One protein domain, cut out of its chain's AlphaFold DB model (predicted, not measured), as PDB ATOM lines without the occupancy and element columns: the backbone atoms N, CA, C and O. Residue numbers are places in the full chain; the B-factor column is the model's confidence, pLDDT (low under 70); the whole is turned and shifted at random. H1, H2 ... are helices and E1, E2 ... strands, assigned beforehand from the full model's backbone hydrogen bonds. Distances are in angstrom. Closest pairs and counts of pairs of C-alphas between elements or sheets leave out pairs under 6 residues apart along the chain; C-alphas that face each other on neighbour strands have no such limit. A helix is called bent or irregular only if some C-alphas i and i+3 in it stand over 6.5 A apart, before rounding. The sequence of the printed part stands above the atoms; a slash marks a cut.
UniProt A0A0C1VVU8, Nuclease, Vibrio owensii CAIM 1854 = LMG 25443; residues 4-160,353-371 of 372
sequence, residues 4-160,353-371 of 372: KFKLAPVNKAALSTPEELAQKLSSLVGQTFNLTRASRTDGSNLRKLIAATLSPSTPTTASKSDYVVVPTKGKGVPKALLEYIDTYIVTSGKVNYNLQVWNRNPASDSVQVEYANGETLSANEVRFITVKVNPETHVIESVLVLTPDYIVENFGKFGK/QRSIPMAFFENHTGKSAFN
ATOM      1  N   LYS A   4       8.530  54.039  22.266       93.19
ATOM      2  CA  LYS A   4       7.694  54.106  21.057       93.19
ATOM      3  C   LYS A   4       7.344  52.732  20.481       93.19
ATOM      4  O   LYS A   4       6.213  52.519  20.074       93.19
ATOM      5  N   PHE A   5       8.257  51.762  20.558       95.69
ATOM      6  CA  PHE A   5       8.018  50.403  20.058       95.69
ATOM      7  C   PHE A   5       6.982  49.618  20.870       95.69
ATOM      8  O   PHE A   5       6.541  48.566  20.423       95.69
ATOM      9  N   LYS A   6       6.590  50.099  22.057       94.50
ATOM     10  CA  LYS A   6       5.519  49.493  22.862       94.50
ATOM     11  C   LYS A   6       4.122  49.994  22.475       94.50
ATOM     12  O   LYS A   6       3.146  49.515  23.046       94.50
ATOM     13  N   LEU A   7       4.033  50.982  21.586       96.06
ATOM     14  CA  LEU A   7       2.779  51.521  21.066       96.06
ATOM     15  C   LEU A   7       2.454  50.869  19.722       96.06
ATOM     16  O   LEU A   7       3.365  50.423  19.031       96.06
ATOM     17  N   ALA A   8       1.173  50.801  19.368       96.50
ATOM     18  CA  ALA A   8       0.751  50.341  18.047       96.50
ATOM     19  C   ALA A   8       1.083  51.396  16.976       96.50
ATOM     20  O   ALA A   8       1.187  52.583  17.311       96.50
ATOM     21  N   PRO A   9       1.247  51.006  15.701       97.00
ATOM     22  CA  PRO A   9       1.263  51.975  14.609       97.00
ATOM     23  C   PRO A   9      -0.113  52.638  14.480       97.00
ATOM     24  O   PRO A   9      -1.102  52.057  14.918       97.00
ATOM     25  N   VAL A  10      -0.183  53.834  13.883       96.25
ATOM     26  CA  VAL A  10      -1.435  54.608  13.698       96.25
ATOM     27  C   VAL A  10      -2.561  53.822  13.025       96.25
ATOM     28  O   VAL A  10      -3.728  54.068  13.304       96.25
ATOM     29  N   ASN A  11      -2.209  52.889  12.149       94.19
ATOM     30  CA  ASN A  11      -3.101  51.933  11.513       94.19
ATOM     31  C   ASN A  11      -2.263  50.776  10.955       94.19
ATOM     32  O   ASN A  11      -1.027  50.815  10.968       94.19
ATOM     33  N   LYS A  12      -2.942  49.753  10.442       93.56
ATOM     34  CA  LYS A  12      -2.309  48.573   9.851       93.56
ATOM     35  C   LYS A  12      -1.432  48.909   8.640       93.56
ATOM     36  O   LYS A  12      -0.336  48.372   8.521       93.56
ATOM     37  N   ALA A  13      -1.887  49.811   7.771       94.00
ATOM     38  CA  ALA A  13      -1.175  50.190   6.549       94.00
ATOM     39  C   ALA A  13       0.140  50.951   6.805       94.00
ATOM     40  O   ALA A  13       0.987  51.018   5.921       94.00
ATOM     41  N   ALA A  14       0.327  51.514   8.002       95.25
ATOM     42  CA  ALA A  14       1.545  52.229   8.374       95.25
ATOM     43  C   ALA A  14       2.728  51.307   8.709       95.25
ATOM     44  O   ALA A  14       3.846  51.794   8.862       95.25
ATOM     45  N   LEU A  15       2.494  50.002   8.869       95.94
ATOM     46  CA  LEU A  15       3.535  49.011   9.129       95.94
ATOM     47  C   LEU A  15       4.557  48.949   7.984       95.94
ATOM     48  O   LEU A  15       4.170  48.952   6.819       95.94
ATOM     49  N   SER A  16       5.848  48.794   8.310       96.38
ATOM     50  CA  SER A  16       6.853  48.492   7.281       96.38
ATOM     51  C   SER A  16       6.504  47.167   6.592       96.38
ATOM     52  O   SER A  16       6.110  46.192   7.254       96.38
ATOM     53  N   THR A  17       6.702  47.094   5.277       96.25
ATOM     54  CA  THR A  17       6.605  45.824   4.551       96.25
ATOM     55  C   THR A  17       7.670  44.843   5.064       96.25
ATOM     56  O   THR A  17       8.730  45.261   5.552       96.25
ATOM     57  N   PRO A  18       7.425  43.525   5.016       96.19
ATOM     58  CA  PRO A  18       8.420  42.546   5.445       96.19
ATOM     59  C   PRO A  18       9.759  42.637   4.690       96.19
ATOM     60  O   PRO A  18      10.816  42.427   5.287       96.19
ATOM     61  N   GLU A  19       9.729  43.007   3.411       97.50
ATOM     62  CA  GLU A  19      10.899  43.247   2.570       97.50
ATOM     63  C   GLU A  19      11.710  44.448   3.066       97.50
ATOM     64  O   GLU A  19      12.929  44.349   3.222       97.50
ATOM     65  N   GLU A  20      11.047  45.561   3.401       97.44
ATOM     66  CA  GLU A  20      11.703  46.725   4.008       97.44
ATOM     67  C   GLU A  20      12.330  46.371   5.360       97.44
ATOM     68  O   GLU A  20      13.439  46.818   5.657       97.44
ATOM     69  N   LEU A  21      11.658  45.553   6.180       97.62
ATOM     70  CA  LEU A  21      12.228  45.069   7.441       97.62
ATOM     71  C   LEU A  21      13.506  44.260   7.187       97.62
ATOM     72  O   LEU A  21      14.529  44.531   7.819       97.62
ATOM     73  N   ALA A  22      13.483  43.313   6.246       98.19
ATOM     74  CA  ALA A  22      14.660  42.527   5.886       98.19
ATOM     75  C   ALA A  22      15.800  43.425   5.370       98.19
ATOM     76  O   ALA A  22      16.952  43.266   5.784       98.19
ATOM     77  N   GLN A  23      15.491  44.422   4.540       98.06
ATOM     78  CA  GLN A  23      16.474  45.374   4.031       98.06
ATOM     79  C   GLN A  23      17.096  46.215   5.153       98.06
ATOM     80  O   GLN A  23      18.321  46.292   5.249       98.06
ATOM     81  N   LYS A  24      16.289  46.813   6.038       97.31
ATOM     82  CA  LYS A  24      16.778  47.631   7.168       97.31
ATOM     83  C   LYS A  24      17.677  46.817   8.106       97.31
ATOM     84  O   LYS A  24      18.714  47.300   8.567       97.31
ATOM     85  N   LEU A  25      17.306  45.562   8.355       98.25
ATOM     86  CA  LEU A  25      18.037  44.657   9.244       98.25
ATOM     87  C   LEU A  25      19.286  44.032   8.605       98.25
ATOM     88  O   LEU A  25      20.094  43.454   9.331       98.25
ATOM     89  N   SER A  26      19.501  44.192   7.294       98.06
ATOM     90  CA  SER A  26      20.698  43.683   6.603       98.06
ATOM     91  C   SER A  26      22.005  44.200   7.195       98.06
ATOM     92  O   SER A  26      22.979  43.456   7.271       98.06
ATOM     93  N   SER A  27      21.990  45.431   7.710       97.38
ATOM     94  CA  SER A  27      23.131  46.055   8.382       97.38
ATOM     95  C   SER A  27      23.634  45.278   9.604       97.38
ATOM     96  O   SER A  27      24.788  45.455   9.984       97.38
ATOM     97  N   LEU A  28      22.802  44.427  10.218       98.31
ATOM     98  CA  LEU A  28      23.174  43.622  11.384       98.31
ATOM     99  C   LEU A  28      24.015  42.396  11.031       98.31
ATOM    100  O   LEU A  28      24.726  41.888  11.895       98.31
ATOM    101  N   VAL A  29      23.929  41.901   9.797       98.38
ATOM    102  CA  VAL A  29      24.683  40.719   9.375       98.38
ATOM    103  C   VAL A  29      26.179  41.035   9.422       98.38
ATOM    104  O   VAL A  29      26.628  42.059   8.917       98.38
ATOM    105  N   GLY A  30      26.954  40.162  10.065       97.81
ATOM    106  CA  GLY A  30      28.380  40.358  10.318       97.81
ATOM    107  C   GLY A  30      28.705  41.172  11.577       97.81
ATOM    108  O   GLY A  30      29.865  41.200  11.981       97.81
ATOM    109  N   GLN A  31      27.721  41.793  12.239       98.06
ATOM    110  CA  GLN A  31      27.951  42.474  13.517       98.06
ATOM    111  C   GLN A  31      28.047  41.485  14.683       98.06
ATOM    112  O   GLN A  31      27.485  40.389  14.654       98.06
ATOM    113  N   THR A  32      28.719  41.901  15.756       97.25
ATOM    114  CA  THR A  32      28.804  41.129  16.999       97.25
ATOM    115  C   THR A  32      27.542  41.302  17.852       97.25
ATOM    116  O   THR A  32      27.115  42.416  18.152       97.25
ATOM    117  N   PHE A  33      26.984  40.188  18.321       97.00
ATOM    118  CA  PHE A  33      25.945  40.096  19.337       97.00
ATOM    119  C   PHE A  33      26.409  39.191  20.486       97.00
ATOM    120  O   PHE A  33      26.394  37.961  20.394       97.00
ATOM    121  N   ASN A  34      26.803  39.806  21.601       92.69
ATOM    122  CA  ASN A  34      27.302  39.081  22.769       92.69
ATOM    123  C   ASN A  34      26.175  38.281  23.439       92.69
ATOM    124  O   ASN A  34      25.243  38.852  24.011       92.69
ATOM    125  N   LEU A  35      26.290  36.953  23.390       88.62
ATOM    126  CA  LEU A  35      25.373  36.025  24.045       88.62
ATOM    127  C   LEU A  35      25.794  35.868  25.503       88.62
ATOM    128  O   LEU A  35      26.869  35.350  25.796       88.62
ATOM    129  N   THR A  36      24.925  36.284  26.415       84.62
ATOM    130  CA  THR A  36      25.113  36.115  27.862       84.62
ATOM    131  C   THR A  36      24.783  34.700  28.331       84.62
ATOM    132  O   THR A  36      25.048  34.371  29.481       84.62
ATOM    133  N   ARG A  37      24.177  33.875  27.459       77.88
ATOM    134  CA  ARG A  37      23.661  32.519  27.735       77.88
ATOM    135  C   ARG A  37      22.458  32.494  28.683       77.88
ATOM    136  O   ARG A  37      21.840  31.452  28.874       77.88
ATOM    137  N   ALA A  38      22.028  33.652  29.177       78.06
ATOM    138  CA  ALA A  38      20.766  33.821  29.875       78.06
ATOM    139  C   ALA A  38      19.662  34.179  28.867       78.06
ATOM    140  O   ALA A  38      19.499  35.340  28.484       78.06
ATOM    141  N   SER A  39      18.837  33.202  28.471       81.00
ATOM    142  CA  SER A  39      17.879  33.343  27.356       81.00
ATOM    143  C   SER A  39      16.944  34.558  27.473       81.00
ATOM    144  O   SER A  39      16.613  35.202  26.475       81.00
ATOM    145  N   ARG A  40      16.514  34.920  28.693       82.06
ATOM    146  CA  ARG A  40      15.669  36.111  28.926       82.06
ATOM    147  C   ARG A  40      16.426  37.417  28.691       82.06
ATOM    148  O   ARG A  40      15.842  38.360  28.144       82.06
ATOM    149  N   THR A  41      17.683  37.471  29.121       86.56
ATOM    150  CA  THR A  41      18.580  38.618  28.948       86.56
ATOM    151  C   THR A  41      18.925  38.782  27.478       86.56
ATOM    152  O   THR A  41      18.680  39.854  26.924       86.56
ATOM    153  N   ASP A  42      19.345  37.705  26.816       91.25
ATOM    154  CA  ASP A  42      19.680  37.704  25.391       91.25
ATOM    155  C   ASP A  42      18.478  38.112  24.538       91.25
ATOM    156  O   ASP A  42      18.573  39.037  23.734       91.25
ATOM    157  N   GLY A  43      17.291  37.553  24.797       93.00
ATOM    158  CA  GLY A  43      16.072  37.986  24.111       93.00
ATOM    159  C   GLY A  43      15.717  39.459  24.367       93.00
ATOM    160  O   GLY A  43      15.125  40.119  23.515       93.00
ATOM    161  N   SER A  44      16.056  40.013  25.536       94.00
ATOM    162  CA  SER A  44      15.881  41.444  25.830       94.00
ATOM    163  C   SER A  44      16.877  42.322  25.080       94.00
ATOM    164  O   SER A  44      16.495  43.381  24.578       94.00
ATOM    165  N   ASN A  45      18.127  41.876  24.986       96.38
ATOM    166  CA  ASN A  45      19.191  42.561  24.266       96.38
ATOM    167  C   ASN A  45      18.936  42.540  22.758       96.38
ATOM    168  O   ASN A  45      18.998  43.597  22.138       96.38
ATOM    169  N   LEU A  46      18.511  41.405  22.191       97.31
ATOM    170  CA  LEU A  46      18.139  41.322  20.778       97.31
ATOM    171  C   LEU A  46      17.006  42.298  20.450       97.31
ATOM    172  O   LEU A  46      17.107  43.090  19.521       97.31
ATOM    173  N   ARG A  47      15.950  42.322  21.268       96.75
ATOM    174  CA  ARG A  47      14.848  43.281  21.108       96.75
ATOM    175  C   ARG A  47      15.299  44.743  21.144       96.75
ATOM    176  O   ARG A  47      14.682  45.579  20.493       96.75
ATOM    177  N   LYS A  48      16.313  45.079  21.948       96.81
ATOM    178  CA  LYS A  48      16.895  46.432  21.976       96.81
ATOM    179  C   LYS A  48      17.659  46.719  20.686       96.81
ATOM    180  O   LYS A  48      17.465  47.798  20.145       96.81
ATOM    181  N   LEU A  49      18.464  45.765  20.216       97.50
ATOM    182  CA  LEU A  49      19.234  45.882  18.980       97.50
ATOM    183  C   LEU A  49      18.315  46.085  17.771       97.50
ATOM    184  O   LEU A  49      18.424  47.103  17.104       97.50
ATOM    185  N   ILE A  50      17.342  45.189  17.567       97.69
ATOM    186  CA  ILE A  50      16.361  45.290  16.474       97.69
ATOM    187  C   ILE A  50      15.630  46.636  16.511       97.69
ATOM    188  O   ILE A  50      15.534  47.318  15.497       97.69
ATOM    189  N   ALA A  51      15.155  47.058  17.687       96.50
ATOM    190  CA  ALA A  51      14.479  48.344  17.820       96.50
ATOM    191  C   ALA A  51      15.395  49.529  17.484       96.50
ATOM    192  O   ALA A  51      14.947  50.452  16.815       96.50
ATOM    193  N   ALA A  52      16.663  49.504  17.907       96.44
ATOM    194  CA  ALA A  52      17.625  50.555  17.588       96.44
ATOM    195  C   ALA A  52      17.913  50.626  16.078       96.44
ATOM    196  O   ALA A  52      17.933  51.718  15.520       96.44
ATOM    197  N   THR A  53      18.053  49.477  15.408       96.94
ATOM    198  CA  THR A  53      18.258  49.402  13.952       96.94
ATOM    199  C   THR A  53      17.057  49.927  13.168       96.94
ATOM    200  O   THR A  53      17.230  50.609  12.164       96.94
ATOM    201  N   LEU A  54      15.835  49.644  13.629       96.12
ATOM    202  CA  LEU A  54      14.610  50.104  12.969       96.12
ATOM    203  C   LEU A  54      14.251  51.558  13.321       96.12
ATOM    204  O   LEU A  54      13.566  52.221  12.546       96.12
ATOM    205  N   SER A  55      14.728  52.072  14.463       93.94
ATOM    206  CA  SER A  55      14.368  53.386  15.021       93.94
ATOM    207  C   SER A  55      14.440  54.568  14.038       93.94
ATOM    208  O   SER A  55      13.531  55.403  14.101       93.94
ATOM    209  N   PRO A  56      15.433  54.660  13.125       92.62
ATOM    210  CA  PRO A  56      15.532  55.768  12.171       92.62
ATOM    211  C   PRO A  56      14.372  55.864  11.171       92.62
ATOM    212  O   PRO A  56      14.164  56.924  10.591       92.62
ATOM    213  N   SER A  57      13.627  54.778  10.945       88.00
ATOM    214  CA  SER A  57      12.545  54.720   9.951       88.00
ATOM    215  C   SER A  57      11.385  53.856  10.445       88.00
ATOM    216  O   SER A  57      11.044  52.835   9.848       88.00
ATOM    217  N   THR A  58      10.800  54.254  11.577       89.56
ATOM    218  CA  THR A  58       9.636  53.579  12.170       89.56
ATOM    219  C   THR A  58       8.310  54.189  11.715       89.56
ATOM    220  O   THR A  58       8.261  55.403  11.504       89.56
ATOM    221  N   PRO A  59       7.222  53.401  11.704       93.56
ATOM    222  CA  PRO A  59       5.860  53.900  11.572       93.56
ATOM    223  C   PRO A  59       5.534  54.993  12.592       93.56
ATOM    224  O   PRO A  59       6.115  55.060  13.682       93.56
ATOM    225  N   THR A  60       4.551  55.827  12.265       94.69
ATOM    226  CA  THR A  60       3.955  56.747  13.236       94.69
ATOM    227  C   THR A  60       3.190  55.950  14.293       94.69
ATOM    228  O   THR A  60       2.464  55.012  13.968       94.69
ATOM    229  N   THR A  61       3.342  56.316  15.565       96.50
ATOM    230  CA  THR A  61       2.647  55.668  16.688       96.50
ATOM    231  C   THR A  61       1.209  56.165  16.819       96.50
ATOM    232  O   THR A  61       0.984  57.372  16.762       96.50
ATOM    233  N   ALA A  62       0.265  55.266  17.092       95.38
ATOM    234  CA  ALA A  62      -1.087  55.613  17.524       95.38
ATOM    235  C   ALA A  62      -1.096  56.221  18.939       95.38
ATOM    236  O   ALA A  62      -0.226  55.907  19.765       95.38
ATOM    237  N   SER A  63      -2.117  57.025  19.263       94.06
ATOM    238  CA  SER A  63      -2.419  57.329  20.666       94.06
ATOM    239  C   SER A  63      -2.962  56.076  21.355       94.06
ATOM    240  O   SER A  63      -3.623  55.244  20.741       94.06
ATOM    241  N   LYS A  64      -2.739  55.944  22.667       92.25
ATOM    242  CA  LYS A  64      -3.296  54.831  23.458       92.25
ATOM    243  C   LYS A  64      -4.828  54.821  23.514       92.25
ATOM    244  O   LYS A  64      -5.393  53.810  23.905       92.25
ATOM    245  N   SER A  65      -5.474  55.940  23.192       93.25
ATOM    246  CA  SER A  65      -6.930  56.039  23.045       93.25
ATOM    247  C   SER A  65      -7.447  55.412  21.751       93.25
ATOM    248  O   SER A  65      -8.631  55.111  21.668       93.25
ATOM    249  N   ASP A  66      -6.577  55.229  20.756       95.00
ATOM    250  CA  ASP A  66      -6.982  54.925  19.379       95.00
ATOM    251  C   ASP A  66      -6.911  53.425  19.073       95.00
ATOM    252  O   ASP A  66      -7.258  52.994  17.974       95.00
ATOM    253  N   TYR A  67      -6.446  52.624  20.033       96.88
ATOM    254  CA  TYR A  67      -6.394  51.176  19.921       96.88
ATOM    255  C   TYR A  67      -6.533  50.497  21.283       96.88
ATOM    256  O   TYR A  67      -6.154  51.037  22.325       96.88
ATOM    257  N   VAL A  68      -7.011  49.259  21.262       96.69
ATOM    258  CA  VAL A  68      -7.095  48.374  22.419       96.69
ATOM    259  C   VAL A  68      -6.278  47.121  22.142       96.69
ATOM    260  O   VAL A  68      -6.354  46.519  21.074       96.69
ATOM    261  N   VAL A  69      -5.478  46.712  23.127       96.56
ATOM    262  CA  VAL A  69      -4.831  45.397  23.120       96.56
ATOM    263  C   VAL A  69      -5.828  44.391  23.679       96.56
ATOM    264  O   VAL A  69      -6.134  44.430  24.871       96.56
ATOM    265  N   VAL A  70      -6.338  43.514  22.815       95.19
ATOM    266  CA  VAL A  70      -7.471  42.627  23.122       95.19
ATOM    267  C   VAL A  70      -7.102  41.534  24.138       95.19
ATOM    268  O   VAL A  70      -7.838  41.353  25.112       95.19
ATOM    269  N   PRO A  71      -5.963  40.818  24.012       92.00
ATOM    270  CA  PRO A  71      -5.593  39.804  24.992       92.00
ATOM    271  C   PRO A  71      -5.349  40.398  26.379       92.00
ATOM    272  O   PRO A  71      -4.592  41.357  26.558       92.00
ATOM    273  N   THR A  72      -5.929  39.767  27.401       86.00
ATOM    274  CA  THR A  72      -5.804  40.200  28.796       86.00
ATOM    275  C   THR A  72      -4.337  40.336  29.210       86.00
ATOM    276  O   THR A  72      -3.529  39.423  29.017       86.00
ATOM    277  N   LYS A  73      -3.981  41.485  29.803       86.31
ATOM    278  CA  LYS A  73      -2.600  41.837  30.197       86.31
ATOM    279  C   LYS A  73      -1.589  41.801  29.029       86.31
ATOM    280  O   LYS A  73      -0.387  41.711  29.278       86.31
ATOM    281  N   GLY A  74      -2.051  41.847  27.777       89.44
ATOM    282  CA  GLY A  74      -1.212  41.758  26.580       89.44
ATOM    283  C   GLY A  74      -0.534  40.398  26.396       89.44
ATOM    284  O   GLY A  74       0.534  40.319  25.790       89.44
ATOM    285  N   LYS A  75      -1.094  39.317  26.961       89.44
ATOM    286  CA  LYS A  75      -0.522  37.972  26.807       89.44
ATOM    287  C   LYS A  75      -0.493  37.561  25.336       89.44
ATOM    288  O   LYS A  75      -1.510  37.600  24.663       89.44
ATOM    289  N   GLY A  76       0.675  37.126  24.872       90.88
ATOM    290  CA  GLY A  76       0.866  36.660  23.497       90.88
ATOM    291  C   GLY A  76       1.020  37.779  22.474       90.88
ATOM    292  O   GLY A  76       1.446  37.501  21.362       90.88
ATOM    293  N   VAL A  77       0.792  39.037  22.845       96.19
ATOM    294  CA  VAL A  77       0.974  40.178  21.944       96.19
ATOM    295  C   VAL A  77       2.468  40.506  21.821       96.19
ATOM    296  O   VAL A  77       3.174  40.500  22.842       96.19
ATOM    297  N   PRO A  78       2.984  40.791  20.611       95.44
ATOM    298  CA  PRO A  78       4.393  41.111  20.427       95.44
ATOM    299  C   PRO A  78       4.823  42.333  21.242       95.44
ATOM    300  O   PRO A  78       4.106  43.328  21.349       95.44
ATOM    301  N   LYS A  79       6.031  42.286  21.813       92.94
ATOM    302  CA  LYS A  79       6.553  43.406  22.624       92.94
ATOM    303  C   LYS A  79       6.946  44.626  21.791       92.94
ATOM    304  O   LYS A  79       6.949  45.729  22.333       92.94
ATOM    305  N   ALA A  80       7.345  44.415  20.537       95.44
ATOM    306  CA  ALA A  80       7.628  45.467  19.568       95.44
ATOM    307  C   ALA A  80       6.376  45.676  18.706       95.44
ATOM    308  O   ALA A  80       6.304  45.226  17.564       95.44
ATOM    309  N   LEU A  81       5.371  46.311  19.304       96.25
ATOM    310  CA  LEU A  81       4.043  46.498  18.730       96.25
ATOM    311  C   LEU A  81       4.044  47.477  17.549       96.25
ATOM    312  O   LEU A  81       3.280  47.268  16.616       96.25
ATOM    313  N   LEU A  82       4.942  48.471  17.542       97.12
ATOM    314  CA  LEU A  82       4.984  49.511  16.501       97.12
ATOM    315  C   LEU A  82       5.254  48.950  15.102       97.12
ATOM    316  O   LEU A  82       4.714  49.446  14.125       97.12
ATOM    317  N   GLU A  83       6.071  47.903  15.031       97.06
ATOM    318  CA  GLU A  83       6.314  47.142  13.802       97.06
ATOM    319  C   GLU A  83       5.614  45.783  13.831       97.06
ATOM    320  O   GLU A  83       5.721  45.017  12.885       97.06
ATOM    321  N   TYR A  84       4.883  45.473  14.902       97.69
ATOM    322  CA  TYR A  84       4.157  44.223  15.114       97.69
ATOM    323  C   TYR A  84       5.012  42.967  14.839       97.69
ATOM    324  O   TYR A  84       4.674  42.101  14.025       97.69
ATOM    325  N   ILE A  85       6.159  42.899  15.532       97.69
ATOM    326  CA  ILE A  85       7.192  41.865  15.353       97.69
ATOM    327  C   ILE A  85       7.536  41.117  16.643       97.69
ATOM    328  O   ILE A  85       7.642  41.707  17.724       97.69
ATOM    329  N   ASP A  86       7.827  39.824  16.498       97.75
ATOM    330  CA  ASP A  86       8.521  39.020  17.504       97.75
ATOM    331  C   ASP A  86       9.961  38.736  17.071       97.75
ATOM    332  O   ASP A  86      10.265  38.622  15.888       97.75
ATOM    333  N   THR A  87      10.867  38.616  18.042       97.69
ATOM    334  CA  THR A  87      12.301  38.411  17.793       97.69
ATOM    335  C   THR A  87      12.776  37.099  18.398       97.69
ATOM    336  O   THR A  87      12.517  36.841  19.579       97.69
ATOM    337  N   TYR A  88      13.559  36.341  17.642       97.19
ATOM    338  CA  TYR A  88      14.052  35.022  18.011       97.19
ATOM    339  C   TYR A  88      15.554  34.929  17.764       97.19
ATOM    340  O   TYR A  88      16.033  35.323  16.706       97.19
ATOM    341  N   ILE A  89      16.294  34.392  18.732       96.12
ATOM    342  CA  ILE A  89      17.705  34.040  18.545       96.12
ATOM    343  C   ILE A  89      17.758  32.587  18.084       96.12
ATOM    344  O   ILE A  89      17.130  31.720  18.700       96.12
ATOM    345  N   VAL A  90      18.511  32.340  17.018       94.94
ATOM    346  CA  VAL A  90      18.820  31.011  16.495       94.94
ATOM    347  C   VAL A  90      20.310  30.771  16.721       94.94
ATOM    348  O   VAL A  90      21.146  31.433  16.119       94.94
ATOM    349  N   THR A  91      20.660  29.850  17.610       88.62
ATOM    350  CA  THR A  91      22.049  29.408  17.793       88.62
ATOM    351  C   THR A  91      22.239  28.053  17.127       88.62
ATOM    352  O   THR A  91      21.310  27.241  17.095       88.62
ATOM    353  N   SER A  92      23.435  27.790  16.603       69.38
ATOM    354  CA  SER A  92      23.810  26.453  16.133       69.38
ATOM    355  C   SER A  92      23.762  25.437  17.287       69.38
ATOM    356  O   SER A  92      23.919  25.806  18.452       69.38
ATOM    357  N   GLY A  93      23.501  24.157  16.982       61.34
ATOM    358  CA  GLY A  93      23.646  23.088  17.982       61.34
ATOM    359  C   GLY A  93      22.709  21.878  17.906       61.34
ATOM    360  O   GLY A  93      22.833  21.004  18.757       61.34
ATOM    361  N   LYS A  94      21.777  21.776  16.946       63.66
ATOM    362  CA  LYS A  94      20.896  20.597  16.742       63.66
ATOM    363  C   LYS A  94      20.562  20.436  15.256       63.66
ATOM    364  O   LYS A  94      20.778  21.359  14.486       63.66
ATOM    365  N   VAL A  95      19.960  19.312  14.857       80.94
ATOM    366  CA  VAL A  95      19.391  19.143  13.497       80.94
ATOM    367  C   VAL A  95      18.266  20.159  13.229       80.94
ATOM    368  O   VAL A  95      18.038  20.564  12.092       80.94
ATOM    369  N   ASN A  96      17.575  20.610  14.282       87.81
ATOM    370  CA  ASN A  96      16.421  21.499  14.188       87.81
ATOM    371  C   ASN A  96      16.449  22.626  15.231       87.81
ATOM    372  O   ASN A  96      16.752  22.393  16.403       87.81
ATOM    373  N   TYR A  97      16.009  23.813  14.820       92.69
ATOM    374  CA  TYR A  97      15.573  24.903  15.685       92.69
ATOM    375  C   TYR A  97      14.119  24.693  16.122       92.69
ATOM    376  O   TYR A  97      13.263  24.331  15.319       92.69
ATOM    377  N   ASN A  98      13.810  24.949  17.391       91.75
ATOM    378  CA  ASN A  98      12.454  24.822  17.921       91.75
ATOM    379  C   ASN A  98      11.860  26.206  18.196       91.75
ATOM    380  O   ASN A  98      12.062  26.764  19.277       91.75
ATOM    381  N   LEU A  99      11.121  26.742  17.226       94.50
ATOM    382  CA  LEU A  99      10.383  27.993  17.362       94.50
ATOM    383  C   LEU A  99       9.245  27.810  18.371       94.50
ATOM    384  O   LEU A  99       8.428  26.899  18.235       94.50
ATOM    385  N   GLN A 100       9.173  28.690  19.372       93.38
ATOM    386  CA  GLN A 100       8.135  28.661  20.404       93.38
ATOM    387  C   GLN A 100       7.417  30.006  20.467       93.38
ATOM    388  O   GLN A 100       8.029  31.031  20.768       93.38
ATOM    389  N   VAL A 101       6.107  29.991  20.234       94.50
ATOM    390  CA  VAL A 101       5.241  31.163  20.369       94.50
ATOM    391  C   VAL A 101       4.341  30.972  21.578       94.50
ATOM    392  O   VAL A 101       3.664  29.954  21.710       94.50
ATOM    393  N   TRP A 102       4.360  31.940  22.488       92.44
ATOM    394  CA  TRP A 102       3.627  31.866  23.746       92.44
ATOM    395  C   TRP A 102       2.278  32.571  23.635       92.44
ATOM    396  O   TRP A 102       2.207  33.696  23.153       92.44
ATOM    397  N   ASN A 103       1.231  31.938  24.162       93.44
ATOM    398  CA  ASN A 103      -0.104  32.500  24.388       93.44
ATOM    399  C   ASN A 103      -0.878  32.977  23.145       93.44
ATOM    400  O   ASN A 103      -1.877  33.675  23.300       93.44
ATOM    401  N   ARG A 104      -0.462  32.584  21.937       93.56
ATOM    402  CA  ARG A 104      -1.264  32.702  20.709       93.56
ATOM    403  C   ARG A 104      -0.968  31.547  19.756       93.56
ATOM    404  O   ARG A 104       0.153  31.037  19.745       93.56
ATOM    405  N   ASN A 105      -1.945  31.155  18.938       94.12
ATOM    406  CA  ASN A 105      -1.680  30.356  17.743       94.12
ATOM    407  C   ASN A 105      -1.242  31.300  16.611       94.12
ATOM    408  O   ASN A 105      -2.062  32.112  16.176       94.12
ATOM    409  N   PRO A 106       0.005  31.205  16.117       95.00
ATOM    410  CA  PRO A 106       0.484  32.079  15.052       95.00
ATOM    411  C   PRO A 106      -0.301  31.969  13.757       95.00
ATOM    412  O   PRO A 106      -0.361  32.937  13.033       95.00
ATOM    413  N   ALA A 107      -0.895  30.820  13.449       93.75
ATOM    414  CA  ALA A 107      -1.602  30.611  12.186       93.75
ATOM    415  C   ALA A 107      -3.109  30.909  12.299       93.75
ATOM    416  O   ALA A 107      -3.914  30.259  11.644       93.75
ATOM    417  N   SER A 108      -3.511  31.796  13.214       94.00
ATOM    418  CA  SER A 108      -4.924  32.113  13.449       94.00
ATOM    419  C   SER A 108      -5.218  33.592  13.251       94.00
ATOM    420  O   SER A 108      -4.397  34.438  13.604       94.00
ATOM    421  N   ASP A 109      -6.439  33.895  12.817       93.94
ATOM    422  CA  ASP A 109      -6.970  35.259  12.707       93.94
ATOM    423  C   ASP A 109      -7.388  35.852  14.067       93.94
ATOM    424  O   ASP A 109      -8.222  36.749  14.147       93.94
ATOM    425  N   SER A 110      -6.849  35.334  15.177       93.56
ATOM    426  CA  SER A 110      -7.183  35.822  16.514       93.56
ATOM    427  C   SER A 110      -6.690  37.257  16.687       93.56
ATOM    428  O   SER A 110      -5.480  37.497  16.753       93.56
ATOM    429  N   VAL A 111      -7.635  38.191  16.802       96.31
ATOM    430  CA  VAL A 111      -7.373  39.620  16.999       96.31
ATOM    431  C   VAL A 111      -6.501  39.843  18.237       96.31
ATOM    432  O   VAL A 111      -6.796  39.350  19.327       96.31
ATOM    433  N   GLN A 112      -5.411  40.589  18.063       96.81
ATOM    434  CA  GLN A 112      -4.494  40.985  19.135       96.81
ATOM    435  C   GLN A 112      -4.606  42.480  19.449       96.81
ATOM    436  O   GLN A 112      -4.500  42.882  20.610       96.81
ATOM    437  N   VAL A 113      -4.813  43.297  18.415       97.25
ATOM    438  CA  VAL A 113      -5.030  44.742  18.520       97.25
ATOM    439  C   VAL A 113      -6.250  45.114  17.695       97.25
ATOM    440  O   VAL A 113      -6.370  44.677  16.553       97.25
ATOM    441  N   GLU A 114      -7.119  45.931  18.271       97.38
ATOM    442  CA  GLU A 114      -8.288  46.513  17.616       97.38
ATOM    443  C   GLU A 114      -8.151  48.034  17.637       97.38
ATOM    444  O   GLU A 114      -7.887  48.623  18.687       97.38
ATOM    445  N   TYR A 115      -8.282  48.666  16.478       96.88
ATOM    446  CA  TYR A 115      -8.235  50.114  16.319       96.88
ATOM    447  C   TYR A 115      -9.631  50.722  16.447       96.88
ATOM    448  O   TYR A 115     -10.632  50.089  16.121       96.88
ATOM    449  N   ALA A 116      -9.709  51.990  16.851       93.06
ATOM    450  CA  ALA A 116     -10.979  52.707  16.997       93.06
ATOM    451  C   ALA A 116     -11.784  52.818  15.684       93.06
ATOM    452  O   ALA A 116     -12.997  53.015  15.718       93.06
ATOM    453  N   ASN A 117     -11.123  52.689  14.530       91.00
ATOM    454  CA  ASN A 117     -11.755  52.670  13.208       91.00
ATOM    455  C   ASN A 117     -12.268  51.274  12.784       91.00
ATOM    456  O   ASN A 117     -12.784  51.140  11.677       91.00
ATOM    457  N   GLY A 118     -12.118  50.250  13.633       92.19
ATOM    458  CA  GLY A 118     -12.527  48.868  13.371       92.19
ATOM    459  C   GLY A 118     -11.484  48.003  12.658       92.19
ATOM    460  O   GLY A 118     -11.721  46.811  12.469       92.19
ATOM    461  N   GLU A 119     -10.327  48.551  12.263       95.94
ATOM    462  CA  GLU A 119      -9.219  47.732  11.763       95.94
ATOM    463  C   GLU A 119      -8.622  46.872  12.884       95.94
ATOM    464  O   GLU A 119      -8.634  47.240  14.061       95.94
ATOM    465  N   THR A 120      -8.030  45.736  12.521       97.06
ATOM    466  CA  THR A 120      -7.410  44.819  13.482       97.06
ATOM    467  C   THR A 120      -6.023  44.374  13.039       97.06
ATOM    468  O   THR A 120      -5.751  44.263  11.842       97.06
ATOM    469  N   LEU A 121      -5.172  44.053  14.015       97.62
ATOM    470  CA  LEU A 121      -3.979  43.228  13.817       97.62
ATOM    471  C   LEU A 121      -4.199  41.867  14.471       97.62
ATOM    472  O   LEU A 121      -4.406  41.776  15.688       97.62
ATOM    473  N   SER A 122      -4.132  40.814  13.663       97.44
ATOM    474  CA  SER A 122      -4.364  39.431  14.083       97.44
ATOM    475  C   SER A 122      -3.067  38.666  14.351       97.44
ATOM    476  O   SER A 122      -1.962  39.130  14.060       97.44
ATOM    477  N   ALA A 123      -3.164  37.495  14.982       96.31
ATOM    478  CA  ALA A 123      -2.001  36.700  15.382       96.31
ATOM    479  C   ALA A 123      -1.142  36.206  14.198       96.31
ATOM    480  O   ALA A 123       0.078  36.100  14.360       96.31
ATOM    481  N   ASN A 124      -1.756  35.951  13.037       96.44
ATOM    482  CA  ASN A 124      -1.101  35.584  11.773       96.44
ATOM    483  C   ASN A 124      -0.355  36.717  11.075       96.44
ATOM    484  O   ASN A 124       0.451  36.462  10.187       96.44
ATOM    485  N   GLU A 125      -0.526  37.951  11.533       97.06
ATOM    486  CA  GLU A 125       0.136  39.114  10.937       97.06
ATOM    487  C   GLU A 125       1.434  39.489  11.665       97.06
ATOM    488  O   GLU A 125       2.142  40.419  11.273       97.06
ATOM    489  N   VAL A 126       1.767  38.777  12.748       97.69
ATOM    490  CA  VAL A 126       3.016  39.002  13.478       97.69
ATOM    491  C   VAL A 126       4.189  38.511  12.639       97.69
ATOM    492  O   VAL A 126       4.279  37.322  12.340       97.69
ATOM    493  N   ARG A 127       5.144  39.396  12.343       97.75
ATOM    494  CA  ARG A 127       6.373  39.026  11.624       97.75
ATOM    495  C   ARG A 127       7.426  38.503  12.599       97.75
ATOM    496  O   ARG A 127       7.675  39.103  13.647       97.75
ATOM    497  N   PHE A 128       8.046  37.373  12.271       98.50
ATOM    498  CA  PHE A 128       9.071  36.734  13.094       98.50
ATOM    499  C   PHE A 128      10.452  37.091  12.575       98.50
ATOM    500  O   PHE A 128      10.859  36.647  11.508       98.50
ATOM    501  N   ILE A 129      11.182  37.873  13.359       98.56
ATOM    502  CA  ILE A 129      12.570  38.228  13.090       98.56
ATOM    503  C   ILE A 129      13.460  37.177  13.745       98.56
ATOM    504  O   ILE A 129      13.669  37.202  14.962       98.56
ATOM    505  N   THR A 130      13.974  36.235  12.962       98.25
ATOM    506  CA  THR A 130      14.936  35.239  13.440       98.25
ATOM    507  C   THR A 130      16.351  35.722  13.160       98.25
ATOM    508  O   THR A 130      16.691  35.999  12.014       98.25
ATOM    509  N   VAL A 131      17.183  35.805  14.192       98.25
ATOM    510  CA  VAL A 131      18.577  36.240  14.091       98.25
ATOM    511  C   VAL A 131      19.476  35.067  14.435       98.25
ATOM    512  O   VAL A 131      19.493  34.613  15.584       98.25
ATOM    513  N   LYS A 132      20.199  34.562  13.432       97.12
ATOM    514  CA  LYS A 132      21.172  33.490  13.620       97.12
ATOM    515  C   LYS A 132      22.454  34.084  14.184       97.12
ATOM    516  O   LYS A 132      23.039  34.967  13.564       97.12
ATOM    517  N   VAL A 133      22.877  33.612  15.350       96.12
ATOM    518  CA  VAL A 133      24.104  34.062  16.015       96.12
ATOM    519  C   VAL A 133      25.015  32.867  16.221       96.12
ATOM    520  O   VAL A 133      24.600  31.849  16.780       96.12
ATOM    521  N   ASN A 134      26.264  33.007  15.793       93.06
ATOM    522  CA  ASN A 134      27.293  32.023  16.065       93.06
ATOM    523  C   ASN A 134      27.632  32.033  17.571       93.06
ATOM    524  O   ASN A 134      28.024  33.077  18.095       93.06
ATOM    525  N   PRO A 135      27.483  30.912  18.296       89.31
ATOM    526  CA  PRO A 135      27.713  30.871  19.739       89.31
ATOM    527  C   PRO A 135      29.193  30.959  20.140       89.31
ATOM    528  O   PRO A 135      29.467  31.226  21.310       89.31
ATOM    529  N   GLU A 136      30.123  30.733  19.208       89.62
ATOM    530  CA  GLU A 136      31.570  30.796  19.442       89.62
ATOM    531  C   GLU A 136      32.130  32.177  19.093       89.62
ATOM    532  O   GLU A 136      32.825  32.790  19.897       89.62
ATOM    533  N   THR A 137      31.798  32.695  17.908       93.44
ATOM    534  CA  THR A 137      32.315  33.990  17.434       93.44
ATOM    535  C   THR A 137      31.446  35.173  17.849       93.44
ATOM    536  O   THR A 137      31.855  36.320  17.682       93.44
ATOM    537  N   HIS A 138      30.242  34.918  18.375       94.12
ATOM    538  CA  HIS A 138      29.232  35.931  18.691       94.12
ATOM    539  C   HIS A 138      28.803  36.784  17.487       94.12
ATOM    540  O   HIS A 138      28.232  37.854  17.667       94.12
ATOM    541  N   VAL A 139      29.050  36.341  16.255       96.81
ATOM    542  CA  VAL A 139      28.683  37.086  15.044       96.81
ATOM    543  C   VAL A 139      27.256  36.749  14.613       96.81
ATOM    544  O   VAL A 139      26.849  35.587  14.636       96.81
ATOM    545  N   ILE A 140      26.495  37.764  14.201       98.25
ATOM    546  CA  ILE A 140      25.206  37.594  13.525       98.25
ATOM    547  C   ILE A 140      25.469  37.077  12.109       98.25
ATOM    548  O   ILE A 140      26.000  37.787  11.258       98.25
ATOM    549  N   GLU A 141      25.080  35.837  11.849       97.69
ATOM    550  CA  GLU A 141      25.314  35.158  10.577       97.69
ATOM    551  C   GLU A 141      24.197  35.416   9.566       97.69
ATOM    552  O   GLU A 141      24.458  35.449   8.367       97.69
ATOM    553  N   SER A 142      22.957  35.594  10.022       98.25
ATOM    554  CA  SER A 142      21.820  35.919   9.157       98.25
ATOM    555  C   SER A 142      20.658  36.525   9.940       98.25
ATOM    556  O   SER A 142      20.526  36.321  11.153       98.25
ATOM    557  N   VAL A 143      19.802  37.268   9.237       98.69
ATOM    558  CA  VAL A 143      18.546  37.808   9.777       98.69
ATOM    559  C   VAL A 143      17.404  37.461   8.831       98.69
ATOM    560  O   VAL A 143      17.374  37.921   7.702       98.69
ATOM    561  N   LEU A 144      16.442  36.658   9.266       98.75
ATOM    562  CA  LEU A 144      15.284  36.321   8.435       98.75
ATOM    563  C   LEU A 144      14.019  36.944   9.006       98.75
ATOM    564  O   LEU A 144      13.790  36.901  10.215       98.75
ATOM    565  N   VAL A 145      13.200  37.500   8.122       98.69
ATOM    566  CA  VAL A 145      11.842  37.953   8.411       98.69
ATOM    567  C   VAL A 145      10.900  36.882   7.886       98.69
ATOM    568  O   VAL A 145      10.855  36.637   6.684       98.69
ATOM    569  N   LEU A 146      10.178  36.213   8.779       98.62
ATOM    570  CA  LEU A 146       9.282  35.116   8.429       98.62
ATOM    571  C   LEU A 146       7.837  35.456   8.790       98.62
ATOM    572  O   LEU A 146       7.568  35.999   9.864       98.62
ATOM    573  N   THR A 147       6.900  35.094   7.918       98.06
ATOM    574  CA  THR A 147       5.462  35.091   8.245       98.06
ATOM    575  C   THR A 147       5.015  33.746   8.819       98.06
ATOM    576  O   THR A 147       5.603  32.714   8.478       98.06
ATOM    577  N   PRO A 148       3.951  33.714   9.641       97.25
ATOM    578  CA  PRO A 148       3.319  32.472  10.067       97.25
ATOM    579  C   PRO A 148       2.902  31.573   8.898       97.25
ATOM    580  O   PRO A 148       3.159  30.373   8.970       97.25
ATOM    581  N   ASP A 149       2.350  32.136   7.821       97.69
ATOM    582  CA  ASP A 149       1.903  31.372   6.648       97.69
ATOM    583  C   ASP A 149       3.066  30.670   5.951       97.69
ATOM    584  O   ASP A 149       3.050  29.448   5.816       97.69
ATOM    585  N   TYR A 150       4.147  31.398   5.657       98.38
ATOM    586  CA  TYR A 150       5.366  30.804   5.104       98.38
ATOM    587  C   TYR A 150       5.911  29.667   5.980       98.38
ATOM    588  O   TYR A 150       6.341  28.628   5.475       98.38
ATOM    589  N   ILE A 151       5.877  29.826   7.309       98.06
ATOM    590  CA  ILE A 151       6.324  28.775   8.232       98.06
ATOM    591  C   ILE A 151       5.424  27.541   8.138       98.06
ATOM    592  O   ILE A 151       5.926  26.417   8.176       98.06
ATOM    593  N   VAL A 152       4.110  27.731   8.026       97.25
ATOM    594  CA  VAL A 152       3.154  26.630   7.873       97.25
ATOM    595  C   VAL A 152       3.358  25.906   6.545       97.25
ATOM    596  O   VAL A 152       3.376  24.675   6.540       97.25
ATOM    597  N   GLU A 153       3.540  26.647   5.456       98.00
ATOM    598  CA  GLU A 153       3.742  26.108   4.109       98.00
ATOM    599  C   GLU A 153       5.035  25.293   3.997       98.00
ATOM    600  O   GLU A 153       5.026  24.206   3.424       98.00
ATOM    601  N   ASN A 154       6.130  25.765   4.606       97.75
ATOM    602  CA  ASN A 154       7.453  25.152   4.443       97.75
ATOM    603  C   ASN A 154       7.827  24.152   5.549       97.75
ATOM    604  O   ASN A 154       8.617  23.237   5.316       97.75
ATOM    605  N   PHE A 155       7.281  24.301   6.761       96.50
ATOM    606  CA  PHE A 155       7.676  23.495   7.931       96.50
ATOM    607  C   PHE A 155       6.495  22.808   8.637       96.50
ATOM    608  O   PHE A 155       6.692  22.065   9.607       96.50
ATOM    609  N   GLY A 156       5.269  23.031   8.158       95.81
ATOM    610  CA  GLY A 156       4.036  22.454   8.683       95.81
ATOM    611  C   GLY A 156       3.362  23.290   9.776       95.81
ATOM    612  O   GLY A 156       3.914  24.238  10.332       95.81
ATOM    613  N   LYS A 157       2.132  22.904  10.134       94.25
ATOM    614  CA  LYS A 157       1.303  23.622  11.120       94.25
ATOM    615  C   LYS A 157       1.978  23.718  12.490       94.25
ATOM    616  O   LYS A 157       2.674  22.791  12.909       94.25
ATOM    617  N   PHE A 158       1.726  24.798  13.225       92.94
ATOM    618  CA  PHE A 158       2.130  24.895  14.630       92.94
ATOM    619  C   PHE A 158       1.472  23.779  15.455       92.94
ATOM    620  O   PHE A 158       0.304  23.444  15.255       92.94
ATOM    621  N   GLY A 159       2.239  23.184  16.372       85.62
ATOM    622  CA  GLY A 159       1.739  22.146  17.272       85.62
ATOM    623  C   GLY A 159       0.607  22.652  18.168       85.62
ATOM    624  O   GLY A 159       0.511  23.851  18.441       85.62
ATOM    625  N   LYS A 160      -0.236  21.726  18.644       86.31
ATOM    626  CA  LYS A 160      -1.344  22.055  19.550       86.31
ATOM    627  C   LYS A 160      -0.829  22.797  20.799       86.31
ATOM    628  O   LYS A 160       0.237  22.431  21.308       86.31
ATOM    629  N   GLN A 353       4.383  25.395  19.060       92.44
ATOM    630  CA  GLN A 353       5.760  25.093  18.667       92.44
ATOM    631  C   GLN A 353       5.865  24.665  17.211       92.44
ATOM    632  O   GLN A 353       4.965  24.001  16.691       92.44
ATOM    633  N   ARG A 354       6.992  24.997  16.581       94.25
ATOM    634  CA  ARG A 354       7.352  24.497  15.257       94.25
ATOM    635  C   ARG A 354       8.845  24.200  15.177       94.25
ATOM    636  O   ARG A 354       9.680  25.048  15.468       94.25
ATOM    637  N   SER A 355       9.166  22.975  14.775       94.00
ATOM    638  CA  SER A 355      10.527  22.581  14.409       94.00
ATOM    639  C   SER A 355      10.854  23.110  13.014       94.00
ATOM    640  O   SER A 355      10.082  22.837  12.096       94.00
ATOM    641  N   ILE A 356      11.968  23.827  12.876       95.00
ATOM    642  CA  ILE A 356      12.520  24.347  11.619       95.00
ATOM    643  C   ILE A 356      13.933  23.760  11.461       95.00
ATOM    644  O   ILE A 356      14.736  23.912  12.385       95.00
ATOM    645  N   PRO A 357      14.267  23.082  10.350       95.12
ATOM    646  CA  PRO A 357      15.597  22.502  10.152       95.12
ATOM    647  C   PRO A 357      16.715  23.544  10.247       95.12
ATOM    648  O   PRO A 357      16.585  24.636   9.702       95.12
ATOM    649  N   MET A 358      17.841  23.215  10.887       94.38
ATOM    650  CA  MET A 358      18.981  24.146  10.944       94.38
ATOM    651  C   MET A 358      19.569  24.437   9.559       94.38
ATOM    652  O   MET A 358      19.946  25.579   9.298       94.38
ATOM    653  N   ALA A 359      19.513  23.458   8.650       94.62
ATOM    654  CA  ALA A 359      19.903  23.610   7.249       94.62
ATOM    655  C   ALA A 359      19.197  24.790   6.553       94.62
ATOM    656  O   ALA A 359      19.795  25.473   5.725       94.62
ATOM    657  N   PHE A 360      17.944  25.091   6.926       96.38
ATOM    658  CA  PHE A 360      17.238  26.264   6.406       96.38
ATOM    659  C   PHE A 360      17.967  27.566   6.764       96.38
ATOM    660  O   PHE A 360      18.194  28.403   5.896       96.38
ATOM    661  N   PHE A 361      18.391  27.735   8.018       96.06
ATOM    662  CA  PHE A 361      19.123  28.932   8.441       96.06
ATOM    663  C   PHE A 361      20.550  28.972   7.876       96.06
ATOM    664  O   PHE A 361      21.065  30.050   7.581       96.06
ATOM    665  N   GLU A 362      21.189  27.811   7.713       94.44
ATOM    666  CA  GLU A 362      22.536  27.679   7.142       94.44
ATOM    667  C   GLU A 362      22.592  28.139   5.681       94.44
ATOM    668  O   GLU A 362      23.487  28.912   5.331       94.44
ATOM    669  N   ASN A 363      21.582  27.790   4.876       96.00
ATOM    670  CA  ASN A 363      21.447  28.203   3.470       96.00
ATOM    671  C   ASN A 363      21.310  29.727   3.269       96.00
ATOM    672  O   ASN A 363      21.450  30.237   2.152       96.00
ATOM    673  N   HIS A 364      21.062  30.466   4.352       96.94
ATOM    674  CA  HIS A 364      20.897  31.917   4.346       96.94
ATOM    675  C   HIS A 364      21.996  32.659   5.109       96.94
ATOM    676  O   HIS A 364      21.851  33.843   5.403       96.94
ATOM    677  N   THR A 365      23.106  31.988   5.417       96.44
ATOM    678  CA  THR A 365      24.285  32.633   6.008       96.44
ATOM    679  C   THR A 365      24.769  33.787   5.121       96.44
ATOM    680  O   THR A 365      24.825  33.667   3.897       96.44
ATOM    681  N   GLY A 366      25.088  34.923   5.739       97.38
ATOM    682  CA  GLY A 366      25.483  36.160   5.069       97.38
ATOM    683  C   GLY A 366      24.320  36.984   4.509       97.38
ATOM    684  O   GLY A 366      24.567  37.994   3.856       97.38
ATOM    685  N   LYS A 367      23.061  36.584   4.739       97.81
ATOM    686  CA  LYS A 367      21.884  37.253   4.166       97.81
ATOM    687  C   LYS A 367      20.967  37.836   5.234       97.81
ATOM    688  O   LYS A 367      20.835  37.298   6.336       97.81
ATOM    689  N   SER A 368      20.274  38.905   4.848       98.44
ATOM    690  CA  SER A 368      19.025  39.312   5.478       98.44
ATOM    691  C   SER A 368      17.900  39.207   4.459       98.44
ATOM    692  O   SER A 368      18.008  39.807   3.391       98.44
ATOM    693  N   ALA A 369      16.879  38.395   4.732       98.38
ATOM    694  CA  ALA A 369      15.882  38.033   3.726       98.38
ATOM    695  C   ALA A 369      14.478  37.862   4.311       98.38
ATOM    696  O   ALA A 369      14.310  37.543   5.488       98.38
ATOM    697  N   PHE A 370      13.475  38.065   3.463       98.56
ATOM    698  CA  PHE A 370      12.070  37.844   3.771       98.56
ATOM    699  C   PHE A 370      11.605  36.536   3.126       98.56
ATOM    700  O   PHE A 370      11.806  36.389   1.926       98.56
ATOM    701  N   ASN A 371      11.013  35.623   3.913       98.12
ATOM    702  CA  ASN A 371      10.410  34.363   3.436       98.12
ATOM    703  C   ASN A 371      11.220  33.676   2.300       98.12
ATOM    704  O   ASN A 371      10.696  33.521   1.196       98.12
TER     705      ASN A 371
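AT A GLANCE: This is residues 4 to 160 and 353 to 371 of the 372 residues of the protein "Nuclease" of Vibrio owensii CAIM 1854 = LMG 25443 (UniProt A0A0C1VVU8). A sheet of four strands, E2, E6, E7 and E9, makes the middle layer of this model; helices H1 and H2 cover one face, and over part of the other side lie the two-stranded ribbon of E3 and E8 and the short helices H3 and H4. Beyond one end of that sheet, at one end of the longest axis, sits a small separate sheet of E1, E4 and E5. The printed part has 176 residues, with four named helices and nine named strands in the order H1 H2 E1 E2 E3 E4 E5 E6 E7 H3 E8 H4 E9, and its class is mixed, helices and strands. The largest sheet is mixed, in the order E2 E6 E7 E9, and the other two sheets are antiparallel. The whole is compact, with a radius of gyration of the C-alphas of 15.8 A and spans of 47 by 37 by 29 A.

HOW THE PARTS SIT: The largest sheet has the edge strands E2, residues 85 to 91, and E9, residues 368 to 370, and the inner strands E6, residues 127 to 133, and E7, residues 140 to 146. E2 and E6 are parallel, with N 88 and O 129 at 2.8 A. E6 and E7 form an antiparallel hairpin, with N 130 and O 144 at 2.8 A. E7 and E9 are parallel, with N 145 and O 369 at 2.9 A. H1, residues 18 to 28, and H2, residues 39 to 57, are on the same face of this sheet, giving two layers, helices on one face of a sheet. H1 lies over E7 and E9 at a height over the sheet of 7.3 A and runs along the strands, at 10 degrees to E7 on the local plane; its closest C-alphas to E9 are those of Ser 26 and Ser 368, 4.8 A apart. H2 lies over E2 and E6 at a height of 9.0 A, slantwise to the strands at 53 degrees to E2 on the local plane; the closest C-alphas of H2 and E2 are those of Arg 47 and Thr 87, 6.4 A apart. H2 touches H1 with residues 50 to 54 alone, closest at the C-alphas of Lys 24 and Leu 54, 6.7 A, and their lines are only just about perpendicular, at 72 degrees. E3, residues 96 to 102, and E8, residues 353 to 357, are antiparallel neighbours, with N 99 and O 354 at 2.8 A. The closest C-alphas of E2 and E3 are those of Val 90 and Tyr 97, 7.0 A apart. H3, residues 148 to 155, is only just not on the largest sheet, with 4 pairs of C-alphas within 10 A; the C-alphas of Phe 155 and Ile 356, the closest of H3 and E8, are 6.1 A apart. H4, residues 358 to 362, only grazes the largest sheet. In the third sheet E4, residues 111 to 115, is the inner strand, antiparallel to E1, residues 67 to 69, with N 68 and O 114 at 2.8 A; with E5, residues 120 to 122, it forms a hairpin, with N 121 and O 113 at 2.9 A. Every O i to N i+4 pair is within hydrogen-bond range in H3 and H4, but 5 of 7 in H1 and 13 of 15 in H2.

IN THESE COORDINATES: E2 measures 19.5 A from first to last C-alpha, E3 19.0 A, E6 18.9 A and E7 16.9 A. H2 measures 28.1 A and is irregular, with C-alphas 53 and 56 7.2 A apart; H1 measures 15.9 A and is only just irregular, with C-alphas 24 and 27 6.7 A apart. H1 begins at C-alpha 18 (8.420, 42.546, 5.445), E2 begins at C-alpha 85 (7.192, 41.865, 15.353), and E9 ends at C-alpha 370 (12.070, 37.844, 3.771).

THE WHOLE: The two C-alphas farthest apart, those of Asn 117 and Glu 136, are 48.9 A apart. Residues 161 to 352 are not printed, and C-alphas 160 and 353 are 7.8 A apart across the cut. Of the links that are printed whole, that from E1 to E2 is long, with 15 residues. The mean pLDDT of the printed part is 94.3; residues 92 to 94 are under 70.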